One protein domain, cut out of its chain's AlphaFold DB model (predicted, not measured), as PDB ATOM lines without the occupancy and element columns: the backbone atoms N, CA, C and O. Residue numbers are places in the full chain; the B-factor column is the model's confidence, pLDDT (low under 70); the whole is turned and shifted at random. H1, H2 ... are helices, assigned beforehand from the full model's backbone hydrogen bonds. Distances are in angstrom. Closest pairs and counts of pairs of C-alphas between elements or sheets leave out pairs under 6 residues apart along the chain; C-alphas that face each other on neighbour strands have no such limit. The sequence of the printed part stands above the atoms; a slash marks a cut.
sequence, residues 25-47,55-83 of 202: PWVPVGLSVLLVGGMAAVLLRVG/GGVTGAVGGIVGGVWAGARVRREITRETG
ATOM      1  N   PRO A  25     193.602 149.387  84.973       57.19
ATOM      2  CA  PRO A  25     193.874 150.387  86.014       57.19
ATOM      3  C   PRO A  25     195.179 151.157  85.767       57.19
ATOM      4  O   PRO A  25     195.400 152.208  86.355       57.19
ATOM      5  N   TRP A  26     196.020 150.652  84.865       65.00
ATOM      6  CA  TRP A  26     197.204 151.330  84.360       65.00
ATOM      7  C   TRP A  26     196.891 152.534  83.472       65.00
ATOM      8  O   TRP A  26     197.747 153.390  83.355       65.00
ATOM      9  N   VAL A  27     195.704 152.634  82.868       69.38
ATOM     10  CA  VAL A  27     195.319 153.786  82.037       69.38
ATOM     11  C   VAL A  27     195.148 155.047  82.885       69.38
ATOM     12  O   VAL A  27     195.856 156.009  82.612       69.38
ATOM     13  N   PRO A  28     194.321 155.080  83.952       66.38
ATOM     14  CA  PRO A  28     194.238 156.268  84.798       66.38
ATOM     15  C   PRO A  28     195.546 156.528  85.548       66.38
ATOM     16  O   PRO A  28     195.925 157.683  85.694       66.38
ATOM     17  N   VAL A  29     196.272 155.487  85.983       67.56
ATOM     18  CA  VAL A  29     197.592 155.657  86.623       67.56
ATOM     19  C   VAL A  29     198.600 156.239  85.636       67.56
ATOM     20  O   VAL A  29     199.268 157.210  85.962       67.56
ATOM     21  N   GLY A  30     198.672 155.693  84.425       69.88
ATOM     22  CA  GLY A  30     199.541 156.154  83.348       69.88
ATOM     23  C   GLY A  30     199.207 157.579  82.937       69.88
ATOM     24  O   GLY A  30     200.108 158.398  82.858       69.88
ATOM     25  N   LEU A  31     197.922 157.912  82.793       73.56
ATOM     26  CA  LEU A  31     197.465 159.271  82.506       73.56
ATOM     27  C   LEU A  31     197.823 160.248  83.636       73.56
ATOM     28  O   LEU A  31     198.316 161.336  83.361       73.56
ATOM     29  N   SER A  32     197.632 159.852  84.900       69.19
ATOM     30  CA  SER A  32     198.026 160.661  86.066       69.19
ATOM     31  C   SER A  32     199.532 160.910  86.077       69.19
ATOM     32  O   SER A  32     199.978 162.026  86.299       69.19
ATOM     33  N   VAL A  33     200.313 159.863  85.812       71.38
ATOM     34  CA  VAL A  33     201.773 159.917  85.721       71.38
ATOM     35  C   VAL A  33     202.219 160.824  84.580       71.38
ATOM     36  O   VAL A  33     203.145 161.603  84.761       71.38
ATOM     37  N   LEU A  34     201.557 160.754  83.428       72.19
ATOM     38  CA  LEU A  34     201.892 161.553  82.255       72.19
ATOM     39  C   LEU A  34     201.544 163.030  82.481       72.19
ATOM     40  O   LEU A  34     202.349 163.896  82.162       72.19
ATOM     41  N   LEU A  35     200.403 163.318  83.115       71.62
ATOM     42  CA  LEU A  35     200.007 164.676  83.500       71.62
ATOM     43  C   LEU A  35     200.934 165.268  84.566       71.62
ATOM     44  O   LEU A  35     201.479 166.350  84.371       71.62
ATOM     45  N   VAL A  36     201.138 164.563  85.681       71.88
ATOM     46  CA  VAL A  36     201.971 165.051  86.791       71.88
ATOM     47  C   VAL A  36     203.440 165.111  86.376       71.88
ATOM     48  O   VAL A  36     204.105 166.108  86.637       71.88
ATOM     49  N   GLY A  37     203.939 164.078  85.696       69.81
ATOM     50  CA  GLY A  37     205.310 164.010  85.198       69.81
ATOM     51  C   GLY A  37     205.581 165.019  84.086       69.81
ATOM     52  O   GLY A  37     206.616 165.674  84.111       69.81
ATOM     53  N   GLY A  38     204.642 165.205  83.154       71.50
ATOM     54  CA  GLY A  38     204.734 166.222  82.105       71.50
ATOM     55  C   GLY A  38     204.732 167.637  82.679       71.50
ATOM     56  O   GLY A  38     205.595 168.439  82.333       71.50
ATOM     57  N   MET A  39     203.830 167.925  83.622       69.19
ATOM     58  CA  MET A  39     203.779 169.220  84.305       69.19
ATOM     59  C   MET A  39     205.051 169.480  85.122       69.19
ATOM     60  O   MET A  39     205.625 170.562  85.027       69.19
ATOM     61  N   ALA A  40     205.549 168.478  85.854       68.31
ATOM     62  CA  ALA A  40     206.815 168.576  86.573       68.31
ATOM     63  C   ALA A  40     208.003 168.802  85.623       68.31
ATOM     64  O   ALA A  40     208.841 169.655  85.894       68.31
ATOM     65  N   ALA A  41     208.069 168.099  84.488       68.31
ATOM     66  CA  ALA A  41     209.133 168.270  83.501       68.31
ATOM     67  C   ALA A  41     209.138 169.678  82.883       68.31
ATOM     68  O   ALA A  41     210.203 170.276  82.729       68.31
ATOM     69  N   VAL A  42     207.960 170.234  82.577       71.44
ATOM     70  CA  VAL A  42     207.824 171.615  82.089       71.44
ATOM     71  C   VAL A  42     208.268 172.612  83.163       71.44
ATOM     72  O   VAL A  42     209.062 173.501  82.866       71.44
ATOM     73  N   LEU A  43     207.838 172.433  84.416       68.12
ATOM     74  CA  LEU A  43     208.238 173.298  85.531       68.12
ATOM     75  C   LEU A  43     209.751 173.258  85.785       68.12
ATOM     76  O   LEU A  43     210.374 174.306  85.942       68.12
ATOM     77  N   LEU A  44     210.360 172.069  85.762       67.62
ATOM     78  CA  LEU A  44     211.811 171.898  85.890       67.62
ATOM     79  C   LEU A  44     212.564 172.577  84.737       67.62
ATOM     80  O   LEU A  44     213.592 173.210  84.963       67.62
ATOM     81  N   ARG A  45     212.046 172.483  83.506       68.19
ATOM     82  CA  ARG A  45     212.669 173.099  82.328       68.19
ATOM     83  C   ARG A  45     212.579 174.625  82.347       68.19
ATOM     84  O   ARG A  45     213.536 175.276  81.945       68.19
ATOM     85  N   VAL A  46     211.456 175.183  82.799       71.69
ATOM     86  CA  VAL A  46     211.216 176.635  82.802       71.69
ATOM     87  C   VAL A  46     211.853 177.318  84.014       71.69
ATOM     88  O   VAL A  46     212.366 178.420  83.876       71.69
ATOM     89  N   GLY A  47     211.840 176.685  85.191       64.38
ATOM     90  CA  GLY A  47     212.245 177.355  86.428       64.38
ATOM     91  C   GLY A  47     213.649 177.051  86.949       64.38
ATOM     92  O   GLY A  47     214.142 177.821  87.762       64.38
ATOM     93  N   GLY A  55     217.737 164.996  88.581       58.25
ATOM     94  CA  GLY A  55     217.314 164.354  89.833       58.25
ATOM     95  C   GLY A  55     215.793 164.199  89.965       58.25
ATOM     96  O   GLY A  55     215.307 163.166  90.431       58.25
ATOM     97  N   GLY A  56     215.024 165.188  89.490       58.91
ATOM     98  CA  GLY A  56     213.557 165.145  89.514       58.91
ATOM     99  C   GLY A  56     212.970 164.052  88.615       58.91
ATOM    100  O   GLY A  56     212.019 163.367  89.002       58.91
ATOM    101  N   VAL A  57     213.574 163.830  87.445       60.22
ATOM    102  CA  VAL A  57     213.145 162.786  86.502       60.22
ATOM    103  C   VAL A  57     213.424 161.393  87.070       60.22
ATOM    104  O   VAL A  57     212.542 160.532  87.037       60.22
ATOM    105  N   THR A  58     214.600 161.167  87.663       63.69
ATOM    106  CA  THR A  58     214.947 159.868  88.264       63.69
ATOM    107  C   THR A  58     214.023 159.515  89.434       63.69
ATOM    108  O   THR A  58     213.565 158.375  89.531       63.69
ATOM    109  N   GLY A  59     213.680 160.491  90.284       62.94
ATOM    110  CA  GLY A  59     212.745 160.296  91.396       62.94
ATOM    111  C   GLY A  59     211.325 159.939  90.939       62.94
ATOM    112  O   GLY A  59     210.719 159.004  91.469       62.94
ATOM    113  N   ALA A  60     210.811 160.622  89.911       62.38
ATOM    114  CA  ALA A  60     209.493 160.335  89.345       62.38
ATOM    115  C   ALA A  60     209.429 158.924  88.736       62.38
ATOM    116  O   ALA A  60     208.509 158.159  89.036       62.38
ATOM    117  N   VAL A  61     210.438 158.548  87.943       69.38
ATOM    118  CA  VAL A  61     210.545 157.206  87.347       69.38
ATOM    119  C   VAL A  61     210.636 156.133  88.433       69.38
ATOM    120  O   VAL A  61     209.896 155.148  88.380       69.38
ATOM    121  N   GLY A  62     211.462 156.344  89.462       68.69
ATOM    122  CA  GLY A  62     211.583 155.428  90.596       68.69
ATOM    123  C   GLY A  62     210.261 155.221  91.341       68.69
ATOM    124  O   GLY A  62     209.890 154.084  91.637       68.69
ATOM    125  N   GLY A  63     209.500 156.295  91.571       69.38
ATOM    126  CA  GLY A  63     208.174 156.226  92.193       69.38
ATOM    127  C   GLY A  63     207.163 155.420  91.370       69.38
ATOM    128  O   GLY A  63     206.427 154.598  91.922       69.38
ATOM    129  N   ILE A  64     207.162 155.591  90.045       68.88
ATOM    130  CA  ILE A  64     206.285 154.843  89.130       68.88
ATOM    131  C   ILE A  64     206.642 153.357  89.147       68.88
ATOM    132  O   ILE A  64     205.767 152.515  89.361       68.88
ATOM    133  N   VAL A  65     207.923 153.027  88.962       74.56
ATOM    134  CA  VAL A  65     208.408 151.639  88.945       74.56
ATOM    135  C   VAL A  65     208.135 150.961  90.288       74.56
ATOM    136  O   VAL A  65     207.596 149.850  90.318       74.56
ATOM    137  N   GLY A  66     208.412 151.646  91.400       70.81
ATOM    138  CA  GLY A  66     208.115 151.163  92.746       70.81
ATOM    139  C   GLY A  66     206.623 150.901  92.961       70.81
ATOM    140  O   GLY A  66     206.246 149.847  93.477       70.81
ATOM    141  N   GLY A  67     205.757 151.807  92.493       71.88
ATOM    142  CA  GLY A  67     204.303 151.645  92.551       71.88
ATOM    143  C   GLY A  67     203.790 150.464  91.721       71.88
ATOM    144  O   GLY A  67     202.984 149.664  92.207       71.88
ATOM    145  N   VAL A  68     204.292 150.305  90.491       75.12
ATOM    146  CA  VAL A  68     203.973 149.175  89.598       75.12
ATOM    147  C   VAL A  68     204.387 147.853  90.245       75.12
ATOM    148  O   VAL A  68     203.591 146.909  90.299       75.12
ATOM    149  N   TRP A  69     205.610 147.785  90.776       79.75
ATOM    150  CA  TRP A  69     206.157 146.583  91.396       79.75
ATOM    151  C   TRP A  69     205.414 146.204  92.681       79.75
ATOM    152  O   TRP A  69     205.018 145.045  92.847       79.75
ATOM    153  N   ALA A  70     205.125 147.178  93.548       74.69
ATOM    154  CA  ALA A  70     204.313 146.969  94.743       74.69
ATOM    155  C   ALA A  70     202.906 146.461  94.379       74.69
ATOM    156  O   ALA A  70     202.422 145.487  94.962       74.69
ATOM    157  N   GLY A  71     202.276 147.048  93.355       76.25
ATOM    158  CA  GLY A  71     200.982 146.598  92.839       76.25
ATOM    159  C   GLY A  71     201.018 145.166  92.294       76.25
ATOM    160  O   GLY A  71     200.114 144.371  92.565       76.25
ATOM    161  N   ALA A  72     202.076 144.804  91.566       82.19
ATOM    162  CA  ALA A  72     202.272 143.453  91.051       82.19
ATOM    163  C   ALA A  72     202.476 142.428  92.178       82.19
ATOM    164  O   ALA A  72     201.903 141.335  92.126       82.19
ATOM    165  N   ARG A  73     203.240 142.783  93.218       85.88
ATOM    166  CA  ARG A  73     203.486 141.925  94.385       85.88
ATOM    167  C   ARG A  73     202.200 141.651  95.160       85.88
ATOM    168  O   ARG A  73     201.881 140.490  95.406       85.88
ATOM    169  N   VAL A  74     201.415 142.693  95.434       81.44
ATOM    170  CA  VAL A  74     200.117 142.570  96.120       81.44
ATOM    171  C   VAL A  74     199.156 141.675  95.333       81.44
ATOM    172  O   VAL A  74     198.496 140.821  95.918       81.44
ATOM    173  N   ARG A  75     199.105 141.805  93.999       82.50
ATOM    174  CA  ARG A  75     198.263 140.935  93.158       82.50
ATOM    175  C   ARG A  75     198.658 139.466  93.257       82.50
ATOM    176  O   ARG A  75     197.778 138.623  93.366       82.50
ATOM    177  N   ARG A  76     199.961 139.161  93.230       86.81
ATOM    178  CA  ARG A  76     200.458 137.778  93.347       86.81
ATOM    179  C   ARG A  76     200.040 137.140  94.669       86.81
ATOM    180  O   ARG A  76     199.669 135.973  94.681       86.81
ATOM    181  N   GLU A  77     200.089 137.904  95.752       87.88
ATOM    182  CA  GLU A  77     199.711 137.433  97.083       87.88
ATOM    183  C   GLU A  77     198.203 137.163  97.184       87.88
ATOM    184  O   GLU A  77     197.794 136.106  97.649       87.88
ATOM    185  N   ILE A  78     197.377 138.055  96.631       82.81
ATOM    186  CA  ILE A  78     195.917 137.885  96.611       82.81
ATOM    187  C   ILE A  78     195.497 136.668  95.777       82.81
ATOM    188  O   ILE A  78     194.619 135.919  96.197       82.81
ATOM    189  N   THR A  79     196.113 136.449  94.610       88.25
ATOM    190  CA  THR A  79     195.871 135.252  93.783       88.25
ATOM    191  C   THR A  79     196.151 133.968  94.571       88.25
ATOM    192  O   THR A  79     195.363 133.031  94.497       88.25
ATOM    193  N   ARG A  80     197.229 133.931  95.368       90.25
ATOM    194  CA  ARG A  80     197.567 132.762  96.199       90.25
ATOM    195  C   ARG A  80     196.548 132.511  97.311       90.25
ATOM    196  O   ARG A  80     196.197 131.365  97.544       90.25
ATOM    197  N   GLU A  81     196.063 133.561  97.967       88.81
ATOM    198  CA  GLU A  81     195.104 133.430  99.076       88.81
ATOM    199  C   GLU A  81     193.679 133.107  98.616       88.81
ATOM    200  O   GLU A  81     192.954 132.393  99.299       88.81
ATOM    201  N   THR A  82     193.254 133.656  97.476       85.69
ATOM    202  CA  THR A  82     191.874 133.497  96.984       85.69
ATOM    203  C   THR A  82     191.679 132.279  96.090       85.69
ATOM    204  O   THR A  82     190.538 131.905  95.831       85.69
ATOM    205  N   GLY A  83     192.762 131.690  95.573       90.25
ATOM    206  CA  GLY A  83     192.705 130.619  94.574       90.25
ATOM    207  C   GLY A  83     192.170 131.059  93.204       90.25
ATOM    208  O   GLY A  83     192.079 130.241  92.294       90.25
TER     209      GLY A  83
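Overview. This is residues 25 to 47 and 55 to 83 of the 202 residues of an uncharacterized protein of Streptomyces sp. SID10815 (UniProt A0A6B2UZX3). Two long helices, H2 and H1, run side by side in opposite ways and nearly parallel in line, shifted lengthwise past each other into a rod. The far part of H2 sticks out alone with residues 69 to 83, of which 69 to 82 belong to H2. The printed part has 52 residues with two named helices, H1 then H2, and no named strand; its class is all helix. It is only just loose, close to extended, with a radius of gyration of the C-alphas of 14.7 A and spans of 51 by 21 by 7 A.

Along the chain. H2, residues 55 to 82, is 40.6 A long, from C-alpha 55 at (217.314, 164.354, 89.833) to C-alpha 82 at (191.874, 133.497, 96.984). H1, residues 26 to 47, is 30.1 A long and begins at C-alpha 26, (197.204, 151.330, 84.360).

Arrangement. H2 touches H1 with residues 56 to 64 alone; the closest C-alphas, those of Ala 60 and Gly 37, are 6.9 A apart. They run opposite ways at a shallow tilt of 14 degrees. In H1 and H2 every O i to N i+4 pair is within hydrogen-bond range.

Size, cuts and confidence. The C-alphas farthest apart, those of Gly 47 and Gly 83, are 51.3 A apart. Residues 48 to 54, the link across the cut, are not printed; C-alphas 47 and 55 are 14.4 A apart. Mean pLDDT of the printed part is 72.7, with 25 residues under 70, among them residues 25 to 30 and 55 to 64.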